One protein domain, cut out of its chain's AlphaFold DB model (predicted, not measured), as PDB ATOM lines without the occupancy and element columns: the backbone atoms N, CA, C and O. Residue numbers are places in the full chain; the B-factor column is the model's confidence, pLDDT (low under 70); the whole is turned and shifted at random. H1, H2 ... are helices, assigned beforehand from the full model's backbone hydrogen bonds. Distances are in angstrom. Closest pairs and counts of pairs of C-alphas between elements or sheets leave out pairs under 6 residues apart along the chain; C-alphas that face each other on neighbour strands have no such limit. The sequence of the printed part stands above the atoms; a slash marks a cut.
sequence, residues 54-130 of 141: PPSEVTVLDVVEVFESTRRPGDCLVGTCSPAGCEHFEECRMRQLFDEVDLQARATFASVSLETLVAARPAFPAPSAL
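This is residues 54 to 130 of the 141 residues of the protein "Rrf2 family transcriptional regulator" of Thermoanaerobaculia bacterium (UniProt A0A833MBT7). Picture one long helix, H2, with the short helix H1 meeting it near its last residues to make a V, while the unnamed stretch of residues 68 to 92 spans the open side from the free end of H1 to the start of H2. A single short turn, H3, follows just past the V's corner, and the tail of residues 118 to 130 folds back from there in the direction of H2. The printed part has 77 residues with three named helices, H1, H2 and H3 in that order, and no named strand; the class is all helix, though the helices hold 31 of the 77 printed residues. The whole is loose, with a radius of gyration of the C-alphas of 15.7 A, and elongated, spanning 50 by 25 by 16 A.

Start at Pro 54 and go on to H1, residues 60 to 67. It touches H2, residues 93 to 111; look at the closest C-alphas, those of Leu 61 and Phe 109, 4.6 A apart. H2 touches H1 with residues 106 to 111 alone. Their lines stand at a steep tilt of 63 degrees, and they run opposite ways. Next look at H3, residues 114 to 117, which is apart from H2 although a tight link of 2 residues joins them. H3 is close to H1 but not clearly touching it, with the closest C-alphas, those of Val 60 and Leu 114, 6.3 A apart. Along the backbone of H2 you will find each O i to N i+4 pair within hydrogen-bond range; in H1 it is 2 of 4, beside 4 of 5 O i to N i+3 pairs, and H3 is too short for an O i to N i+4 pair.

Find C-alpha 60 at (-4.842, 27.783, -34.619), where H1 begins; from there it runs 11.1 A to C-alpha 67. Then find C-alpha 93 at (16.543, 10.670, -43.126), from which H2 runs 27.2 A to C-alpha 111 at (-3.359, 29.151, -42.268). H3 covers 4.9 A from C-alpha 114 and ends with C-alpha 117 at (-12.442, 27.409, -37.186).

Look to Glu 87 and Ala 120 for the two C-alphas farthest apart, 50.4 A. The printed part has no cut, and its first and last C-alphas, those of Pro 54 and Leu 130, are 28.4 A apart. The link from H1 to H2 is long, with 25 residues. Read the B-factor column for pLDDT: the mean of the printed part is 80.1, and residues 69 to 84 and 125 to 130 are under 70, where the model's confidence is low.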
ATOM      1  N   PRO A  54      -8.776  40.446 -32.732       94.38
ATOM      2  CA  PRO A  54      -9.888  39.828 -33.452       94.38
ATOM      3  C   PRO A  54      -9.658  38.331 -33.739       94.38
ATOM      4  O   PRO A  54      -8.531  37.929 -34.025       94.38
ATOM      5  N   PRO A  55     -10.708  37.481 -33.714       94.25
ATOM      6  CA  PRO A  55     -10.569  36.045 -33.987       94.25
ATOM      7  C   PRO A  55     -10.110  35.738 -35.421       94.25
ATOM      8  O   PRO A  55      -9.637  34.636 -35.674       94.25
ATOM      9  N   SER A  56     -10.235  36.698 -36.340       94.56
ATOM     10  CA  SER A  56      -9.692  36.638 -37.700       94.56
ATOM     11  C   SER A  56      -8.161  36.676 -37.729       94.56
ATOM     12  O   SER A  56      -7.562  36.178 -38.673       94.56
ATOM     13  N   GLU A  57      -7.531  37.252 -36.701       95.62
ATOM     14  CA  GLU A  57      -6.077  37.394 -36.602       95.62
ATOM     15  C   GLU A  57      -5.441  36.286 -35.757       95.62
ATOM     16  O   GLU A  57      -4.276  35.961 -35.963       95.62
ATOM     17  N   VAL A  58      -6.176  35.695 -34.810       96.25
ATOM     18  CA  VAL A  58      -5.671  34.578 -33.994       96.25
ATOM     19  C   VAL A  58      -5.723  33.288 -34.801       96.25
ATOM     20  O   VAL A  58      -6.810  32.837 -35.154       96.25
ATOM     21  N   THR A  59      -4.572  32.680 -35.068       95.94
ATOM     22  CA  THR A  59      -4.461  31.400 -35.777       95.94
ATOM     23  C   THR A  59      -4.614  30.215 -34.829       95.94
ATOM     24  O   THR A  59      -4.479  30.337 -33.609       95.94
ATOM     25  N   VAL A  60      -4.889  29.034 -35.382       95.06
ATOM     26  CA  VAL A  60      -4.842  27.783 -34.619       95.06
ATOM     27  C   VAL A  60      -3.415  27.514 -34.138       95.06
ATOM     28  O   VAL A  60      -3.251  27.061 -33.005       95.06
ATOM     29  N   LEU A  61      -2.395  27.859 -34.936       94.25
ATOM     30  CA  LEU A  61      -0.992  27.706 -34.543       94.25
ATOM     31  C   LEU A  61      -0.669  28.496 -33.270       94.25
ATOM     32  O   LEU A  61      -0.081  27.925 -32.356       94.25
ATOM     33  N   ASP A  62      -1.135  29.746 -33.169       95.06
ATOM     34  CA  ASP A  62      -0.946  30.572 -31.969       95.06
ATOM     35  C   ASP A  62      -1.430  29.849 -30.702       95.06
ATOM     36  O   ASP A  62      -0.795  29.908 -29.654       95.06
ATOM     37  N   VAL A  63      -2.566  29.147 -30.785       95.25
ATOM     38  CA  VAL A  63      -3.123  28.392 -29.655       95.25
ATOM     39  C   VAL A  63      -2.327  27.113 -29.399       95.25
ATOM     40  O   VAL A  63      -2.032  26.814 -28.242       95.25
ATOM     41  N   VAL A  64      -1.974  26.363 -30.448       93.12
ATOM     42  CA  VAL A  64      -1.212  25.108 -30.339       93.12
ATOM     43  C   VAL A  64       0.133  25.345 -29.654       93.12
ATOM     44  O   VAL A  64       0.446  24.636 -28.703       93.12
ATOM     45  N   GLU A  65       0.867  26.394 -30.030       91.75
ATOM     46  CA  GLU A  65       2.178  26.731 -29.447       91.75
ATOM     47  C   GLU A  65       2.118  27.075 -27.947       91.75
ATOM     48  O   GLU A  65       3.114  26.967 -27.231       91.75
ATOM     49  N   VAL A  66       0.944  27.448 -27.424       93.62
ATOM     50  CA  VAL A  66       0.753  27.659 -25.981       93.62
ATOM     51  C   VAL A  66       0.653  26.342 -25.220       93.62
ATOM     52  O   VAL A  66       1.047  26.281 -24.046       93.62
ATOM     53  N   PHE A  67       0.082  25.306 -25.839       90.50
ATOM     54  CA  PHE A  67      -0.241  24.037 -25.186       90.50
ATOM     55  C   PHE A  67       0.797  22.952 -25.428       90.50
ATOM     56  O   PHE A  67       1.150  22.253 -24.472       90.50
ATOM     57  N   GLU A  68       1.303  22.870 -26.648       82.44
ATOM     58  CA  GLU A  68       2.326  21.934 -27.074       82.44
ATOM     59  C   GLU A  68       3.666  22.658 -27.165       82.44
ATOM     60  O   GLU A  68       3.799  23.682 -27.831       82.44
ATOM     61  N   SER A  69       4.689  22.113 -26.505       64.25
ATOM     62  CA  SER A  69       6.051  22.398 -26.937       64.25
ATOM     63  C   SER A  69       6.230  21.660 -28.255       64.25
ATOM     64  O   SER A  69       6.323  20.429 -28.252       64.25
ATOM     65  N   THR A  70       6.218  22.385 -29.370       57.56
ATOM     66  CA  THR A  70       6.583  21.817 -30.668       57.56
ATOM     67  C   THR A  70       7.913  21.078 -30.533       57.56
ATOM     68  O   THR A  70       8.785  21.495 -29.757       57.56
ATOM     69  N   ARG A  71       8.075  19.964 -31.265       65.75
ATOM     70  CA  ARG A  71       9.420  19.411 -31.476       65.75
ATOM     71  C   ARG A  71      10.292  20.566 -31.922       65.75
ATOM     72  O   ARG A  71       9.904  21.324 -32.813       65.75
ATOM     73  N   ARG A  72      11.461  20.714 -31.311       61.75
ATOM     74  CA  ARG A  72      12.419  21.636 -31.900       61.75
ATOM     75  C   ARG A  72      12.840  21.009 -33.227       61.75
ATOM     76  O   ARG A  72      13.110  19.805 -33.237       61.75
ATOM     77  N   PRO A  73      12.874  21.777 -34.329       56.34
ATOM     78  CA  PRO A  73      13.461  21.296 -35.570       56.34
ATOM     79  C   PRO A  73      14.814  20.651 -35.258       56.34
ATOM     80  O   PRO A  73      15.672  21.285 -34.637       56.34
ATOM     81  N   GLY A  74      14.955  19.370 -35.597       55.91
ATOM     82  CA  GLY A  74      16.127  18.571 -35.247       55.91
ATOM     83  C   GLY A  74      15.943  17.495 -34.161       55.91
ATOM     84  O   GLY A  74      16.810  16.623 -34.055       55.91
ATOM     85  N   ASP A  75      14.839  17.480 -33.405       64.69
ATOM     86  CA  ASP A  75      14.574  16.458 -32.380       64.69
ATOM     87  C   ASP A  75      14.216  15.095 -33.008       64.69
ATOM     88  O   ASP A  75      13.194  14.929 -33.685       64.69
ATOM     89  N   CYS A  76      15.020  14.063 -32.732       68.50
ATOM     90  CA  CYS A  76      14.756  12.702 -33.207       68.50
ATOM     91  C   CYS A  76      13.576  12.071 -32.460       68.50
ATOM     92  O   CYS A  76      13.304  12.349 -31.294       68.50
ATOM     93  N   LEU A  77      12.842  11.177 -33.128       64.44
ATOM     94  CA  LEU A  77      11.783  10.379 -32.500       64.44
ATOM     95  C   LEU A  77      12.283   9.502 -31.346       64.44
ATOM     96  O   LEU A  77      11.501   9.180 -30.459       64.44
ATOM     97  N   VAL A  78      13.556   9.112 -31.387       64.56
ATOM     98  CA  VAL A  78      14.164   8.125 -30.481       64.56
ATOM     99  C   VAL A  78      14.954   8.798 -29.344       64.56
ATOM    100  O   VAL A  78      15.545   8.118 -28.515       64.56
ATOM    101  N   GLY A  79      14.963  10.135 -29.270       63.75
ATOM    102  CA  GLY A  79      15.658  10.894 -28.226       63.75
ATOM    103  C   GLY A  79      16.424  12.096 -28.777       63.75
ATOM    104  O   GLY A  79      16.080  12.654 -29.818       63.75
ATOM    105  N   THR A  80      17.480  12.510 -28.079       58.12
ATOM    106  CA  THR A  80      18.291  13.678 -28.443       58.12
ATOM    107  C   THR A  80      19.128  13.421 -29.700       58.12
ATOM    108  O   THR A  80      20.230  12.886 -29.623       58.12
ATOM    109  N   CYS A  81      18.627  13.852 -30.863       63.44
ATOM    110  CA  CYS A  81      19.469  14.135 -32.028       63.44
ATOM    111  C   CYS A  81      20.019  15.546 -31.870       63.44
ATOM    112  O   CYS A  81      19.308  16.521 -32.086       63.44
ATOM    113  N   SER A  82      21.289  15.671 -31.519       69.25
ATOM    114  CA  SER A  82      21.999  16.942 -31.626       69.25
ATOM    115  C   SER A  82      23.252  16.742 -32.473       69.25
ATOM    116  O   SER A  82      23.755  15.614 -32.526       69.25
ATOM    117  N   PRO A  83      23.797  17.805 -33.096       69.31
ATOM    118  CA  PRO A  83      25.084  17.714 -33.787       69.31
ATOM    119  C   PRO A  83      26.195  17.167 -32.876       69.31
ATOM    120  O   PRO A  83      27.135  16.539 -33.340       69.31
ATOM    121  N   ALA A  84      26.065  17.390 -31.564       69.81
ATOM    122  CA  ALA A  84      27.012  16.955 -30.544       69.81
ATOM    123  C   ALA A  84      26.715  15.561 -29.954       69.81
ATOM    124  O   ALA A  84      27.510  15.065 -29.160       69.81
ATOM    125  N   GLY A  85      25.568  14.950 -30.269       71.69
ATOM    126  CA  GLY A  85      25.055  13.767 -29.562       71.69
ATOM    127  C   GLY A  85      24.526  12.652 -30.458       71.69
ATOM    128  O   GLY A  85      24.095  11.625 -29.943       71.69
ATOM    129  N   CYS A  86      24.540  12.831 -31.780       76.31
ATOM    130  CA  CYS A  86      24.133  11.807 -32.733       76.31
ATOM    131  C   CYS A  86      25.133  11.722 -33.885       76.31
ATOM    132  O   CYS A  86      25.286  12.666 -34.655       76.31
ATOM    133  N   GLU A  87      25.772  10.563 -34.031       79.06
ATOM    134  CA  GLU A  87      26.726  10.278 -35.110       79.06
ATOM    135  C   GLU A  87      26.094  10.431 -36.500       79.06
ATOM    136  O   GLU A  87      26.711  10.937 -37.430       79.06
ATOM    137  N   HIS A  88      24.817  10.069 -36.628       80.06
ATOM    138  CA  HIS A  88      24.085  10.139 -37.890       80.06
ATOM    139  C   HIS A  88      23.346  11.464 -38.085       80.06
ATOM    140  O   HIS A  88      22.443  11.526 -38.917       80.06
ATOM    141  N   PHE A  89      23.665  12.511 -37.311       78.44
ATOM    142  CA  PHE A  89      22.899  13.755 -37.317       78.44
ATOM    143  C   PHE A  89      22.723  14.300 -38.739       78.44
ATOM    144  O   PHE A  89      21.590  14.480 -39.164       78.44
ATOM    145  N   GLU A  90      23.787  14.484 -39.518       78.31
ATOM    146  CA  GLU A  90      23.697  15.079 -40.864       78.31
ATOM    147  C   GLU A  90      22.875  14.238 -41.864       78.31
ATOM    148  O   GLU A  90      22.119  14.782 -42.672       78.31
ATOM    149  N   GLU A  91      22.935  12.909 -41.766       84.31
ATOM    150  CA  GLU A  91      22.344  11.984 -42.746       84.31
ATOM    151  C   GLU A  91      21.034  11.325 -42.279       84.31
ATOM    152  O   GLU A  91      20.437  10.526 -43.006       84.31
ATOM    153  N   CYS A  92      20.542  11.665 -41.081       83.38
ATOM    154  CA  CYS A  92      19.343  11.064 -40.501       83.38
ATOM    155  C   CYS A  92      18.080  11.417 -41.309       83.38
ATOM    156  O   CYS A  92      17.403  12.421 -41.065       83.38
ATOM    157  N   ARG A  93      17.727  10.542 -42.258       84.44
ATOM    158  CA  ARG A  93      16.543  10.670 -43.126       84.44
ATOM    159  C   ARG A  93      15.232  10.709 -42.351       84.44
ATOM    160  O   ARG A  93      14.314  11.414 -42.749       84.44
ATOM    161  N   MET A  94      15.159   9.988 -41.233       83.00
ATOM    162  CA  MET A  94      13.980  10.005 -40.368       83.00
ATOM    163  C   MET A  94      13.758  11.393 -39.772       83.00
ATOM    164  O   MET A  94      12.658  11.920 -39.876       83.00
ATOM    165  N   ARG A  95      14.797  12.026 -39.220       83.06
ATOM    166  CA  ARG A  95      14.699  13.396 -38.699       83.06
ATOM    167  C   ARG A  95      14.256  14.371 -39.792       83.06
ATOM    168  O   ARG A  95      13.284  15.079 -39.585       83.06
ATOM    169  N   GLN A  96      14.890  14.325 -40.968       81.56
ATOM    170  CA  GLN A  96      14.512  15.169 -42.113       81.56
ATOM    171  C   GLN A  96      13.036  14.990 -42.515       81.56
ATOM    172  O   GLN A  96      12.350  15.973 -42.777       81.56
ATOM    173  N   LEU A  97      12.530  13.752 -42.532       84.00
ATOM    174  CA  LEU A  97      11.119  13.469 -42.812       84.00
ATOM    175  C   LEU A  97      10.189  14.059 -41.742       84.00
ATOM    176  O   LEU A  97       9.167  14.645 -42.084       84.00
ATOM    177  N   PHE A  98      10.516  13.901 -40.458       82.75
ATOM    178  CA  PHE A  98       9.684  14.444 -39.380       82.75
ATOM    179  C   PHE A  98       9.729  15.969 -39.308       82.75
ATOM    180  O   PHE A  98       8.694  16.565 -39.024       82.75
ATOM    181  N   ASP A  99      10.870  16.587 -39.617       80.38
ATOM    182  CA  ASP A  99      10.975  18.041 -39.758       80.38
ATOM    183  C   ASP A  99      10.052  18.536 -40.889       80.38
ATOM    184  O   ASP A  99       9.316  19.500 -40.702       80.38
ATOM    185  N   GLU A 100      10.009  17.846 -42.037       83.62
ATOM    186  CA  GLU A 100       9.089  18.174 -43.141       83.62
ATOM    187  C   GLU A 100       7.613  18.047 -42.719       83.62
ATOM    188  O   GLU A 100       6.807  18.940 -42.982       83.62
ATOM    189  N   VAL A 101       7.247  16.968 -42.020       84.94
ATOM    190  CA  VAL A 101       5.874  16.771 -41.517       84.94
ATOM    191  C   VAL A 101       5.486  17.859 -40.511       84.94
ATOM    192  O   VAL A 101       4.373  18.386 -40.585       84.94
ATOM    193  N   ASP A 102       6.383  18.221 -39.590       83.69
ATOM    194  CA  ASP A 102       6.152  19.293 -38.615       83.69
ATOM    195  C   ASP A 102       5.945  20.641 -39.314       83.69
ATOM    196  O   ASP A 102       4.967  21.342 -39.042       83.69
ATOM    197  N   LEU A 103       6.793  20.967 -40.295       84.75
ATOM    198  CA  LEU A 103       6.656  22.174 -41.109       84.75
ATOM    199  C   LEU A 103       5.291  22.240 -41.806       84.75
ATOM    200  O   LEU A 103       4.629  23.281 -41.771       84.75
ATOM    201  N   GLN A 104       4.828  21.132 -42.390       85.94
ATOM    202  CA  GLN A 104       3.522  21.064 -43.051       85.94
ATOM    203  C   GLN A 104       2.350  21.198 -42.069       85.94
ATOM    204  O   GLN A 104       1.382  21.918 -42.347       85.94
ATOM    205  N   ALA A 105       2.433  20.552 -40.905       86.62
ATOM    206  CA  ALA A 105       1.424  20.674 -39.857       86.62
ATOM    207  C   ALA A 105       1.326  22.122 -39.351       86.62
ATOM    208  O   ALA A 105       0.231  22.688 -39.290       86.62
ATOM    209  N   ARG A 106       2.468  22.763 -39.075       87.12
ATOM    210  CA  ARG A 106       2.524  24.158 -38.612       87.12
ATOM    211  C   ARG A 106       2.020  25.131 -39.668       87.12
ATOM    212  O   ARG A 106       1.236  26.014 -39.329       87.12
ATOM    213  N   ALA A 107       2.378  24.943 -40.939       87.94
ATOM    214  CA  ALA A 107       1.836  25.746 -42.036       87.94
ATOM    215  C   ALA A 107       0.303  25.637 -42.116       87.94
ATOM    216  O   ALA A 107      -0.391  26.640 -42.289       87.94
ATOM    217  N   THR A 108      -0.236  24.430 -41.919       89.56
ATOM    218  CA  THR A 108      -1.685  24.200 -41.891       89.56
ATOM    219  C   THR A 108      -2.333  24.934 -40.718       89.56
ATOM    220  O   THR A 108      -3.262  25.712 -40.926       89.56
ATOM    221  N   PHE A 109      -1.823  24.774 -39.493       91.75
ATOM    222  CA  PHE A 109      -2.363  25.472 -38.320       91.75
ATOM    223  C   PHE A 109      -2.231  27.000 -38.413       91.75
ATOM    224  O   PHE A 109      -3.114  27.712 -37.934       91.75
ATOM    225  N   ALA A 110      -1.173  27.509 -39.049       91.88
ATOM    226  CA  ALA A 110      -0.969  28.941 -39.265       91.88
ATOM    227  C   ALA A 110      -1.980  29.523 -40.261       91.88
ATOM    228  O   ALA A 110      -2.359  30.687 -40.160       91.88
ATOM    229  N   SER A 111      -2.433  28.715 -41.220       91.12
ATOM    230  CA  SER A 111      -3.359  29.151 -42.268       91.12
ATOM    231  C   SER A 111      -4.823  29.260 -41.817       91.12
ATOM    232  O   SER A 111      -5.648  29.826 -42.533       91.12
ATOM    233  N   VAL A 112      -5.162  28.737 -40.633       93.31
ATOM    234  CA  VAL A 112      -6.535  28.700 -40.112       93.31
ATOM    235  C   VAL A 112      -6.672  29.673 -38.943       93.31
ATOM    236  O   VAL A 112      -6.022  29.499 -37.916       93.31
ATOM    237  N   SER A 113      -7.549  30.672 -39.065       95.00
ATOM    238  CA  SER A 113      -7.912  31.571 -37.959       95.00
ATOM    239  C   SER A 113      -8.992  30.972 -37.050       95.00
ATOM    240  O   SER A 113      -9.763  30.107 -37.471       95.00
ATOM    241  N   LEU A 114      -9.109  31.456 -35.810       94.75
ATOM    242  CA  LEU A 114     -10.185  31.064 -34.896       94.75
ATOM    243  C   LEU A 114     -11.564  31.426 -35.454       94.75
ATOM    244  O   LEU A 114     -12.515  30.686 -35.227       94.75
ATOM    245  N   GLU A 115     -11.679  32.530 -36.196       94.31
ATOM    246  CA  GLU A 115     -12.909  32.879 -36.915       94.31
ATOM    247  C   GLU A 115     -13.279  31.812 -37.949       94.31
ATOM    248  O   GLU A 115     -14.424  31.361 -37.982       94.31
ATOM    249  N   THR A 116     -12.303  31.363 -38.741       93.38
ATOM    250  CA  THR A 116     -12.506  30.290 -39.722       93.38
ATOM    251  C   THR A 116     -12.899  28.993 -39.025       93.38
ATOM    252  O   THR A 116     -13.837  28.327 -39.451       93.38
ATOM    253  N   LEU A 117     -12.225  28.653 -37.922       93.44
ATOM    254  CA  LEU A 117     -12.442  27.409 -37.186       93.44
ATOM    255  C   LEU A 117     -13.858  27.290 -36.602       93.44
ATOM    256  O   LEU A 117     -14.406  26.192 -36.555       93.44
ATOM    257  N   VAL A 118     -14.455  28.401 -36.155       91.38
ATOM    258  CA  VAL A 118     -15.809  28.409 -35.564       91.38
ATOM    259  C   VAL A 118     -16.924  28.657 -36.584       91.38
ATOM    260  O   VAL A 118     -18.096  28.705 -36.203       91.38
ATOM    261  N   ALA A 119     -16.591  28.833 -37.865       89.44
ATOM    262  CA  ALA A 119     -17.583  29.002 -38.918       89.44
ATOM    263  C   ALA A 119     -18.471  27.751 -39.049       89.44
ATOM    264  O   ALA A 119     -18.021  26.626 -38.853       89.44
ATOM    265  N   ALA A 120     -19.738  27.930 -39.441       76.62
ATOM    266  CA  ALA A 120     -20.689  26.820 -39.598       76.62
ATOM    267  C   ALA A 120     -20.232  25.766 -40.628       76.62
ATOM    268  O   ALA A 120     -20.613  24.600 -40.545       76.62
ATOM    269  N   ARG A 121     -19.427  26.190 -41.610       77.62
ATOM    270  CA  ARG A 121     -18.779  25.341 -42.611       77.62
ATOM    271  C   ARG A 121     -17.363  25.874 -42.846       77.62
ATOM    272  O   ARG A 121     -17.193  26.722 -43.722       77.62
ATOM    273  N   PRO A 122     -16.370  25.450 -42.053       78.31
ATOM    274  CA  PRO A 122     -15.003  25.908 -42.240       78.31
ATOM    275  C   PRO A 122     -14.478  25.414 -43.591       78.31
ATOM    276  O   PRO A 122     -14.646  24.247 -43.946       78.31
ATOM    277  N   ALA A 123     -13.844  26.307 -44.346       76.38
ATOM    278  CA  ALA A 123     -13.031  25.942 -45.496       76.38
ATOM    279  C   ALA A 123     -11.572  26.052 -45.060       76.38
ATOM    280  O   ALA A 123     -11.071  27.151 -44.835       76.38
ATOM    281  N   PHE A 124     -10.911  24.911 -44.889       76.56
ATOM    282  CA  PHE A 124      -9.496  24.892 -44.548       76.56
ATOM    283  C   PHE A 124      -8.693  25.110 -45.832       76.56
ATOM    284  O   PHE A 124      -8.846  24.322 -46.771       76.56
ATOM    285  N   PRO A 125      -7.895  26.185 -45.926       67.56
ATOM    286  CA  PRO A 125      -7.053  26.390 -47.091       67.56
ATOM    287  C   PRO A 125      -6.064  25.227 -47.204       67.56
ATOM    288  O   PRO A 125      -5.555  24.722 -46.202       67.56
ATOM    289  N   ALA A 126      -5.808  24.780 -48.434       64.00
ATOM    290  CA  ALA A 126      -4.760  23.799 -48.666       64.00
ATOM    291  C   ALA A 126      -3.423  24.402 -48.201       64.00
ATOM    292  O   ALA A 126      -3.150  25.564 -48.530       64.00
ATOM    293  N   PRO A 127      -2.589  23.660 -47.452       60.31
ATOM    294  CA  PRO A 127      -1.284  24.165 -47.067       60.31
ATOM    295  C   PRO A 127      -0.503  24.517 -48.335       60.31
ATOM    296  O   PRO A 127      -0.310  23.676 -49.214       60.31
ATOM    297  N   SER A 128      -0.053  25.772 -48.436       57.62
ATOM    298  CA  SER A 128       0.686  26.283 -49.602       57.62
ATOM    299  C   SER A 128       2.005  25.537 -49.854       57.62
ATOM    300  O   SER A 128       2.587  25.659 -50.928       57.62
ATOM    301  N   ALA A 129       2.456  24.742 -48.878       53.34
ATOM    302  CA  ALA A 129       3.701  23.987 -48.882       53.34
ATOM    303  C   ALA A 129       3.589  22.539 -49.398       53.34
ATOM    304  O   ALA A 129       4.592  21.836 -49.396       53.34
ATOM    305  N   LEU A 130       2.434  22.076 -49.903       53.38
ATOM    306  CA  LEU A 130       2.359  20.778 -50.602       53.38
ATOM    307  C   LEU A 130       2.949  20.869 -52.018       53.38
ATOM    308  O   LEU A 130       2.351  20.416 -52.993       53.38
TER     309      LEU A 130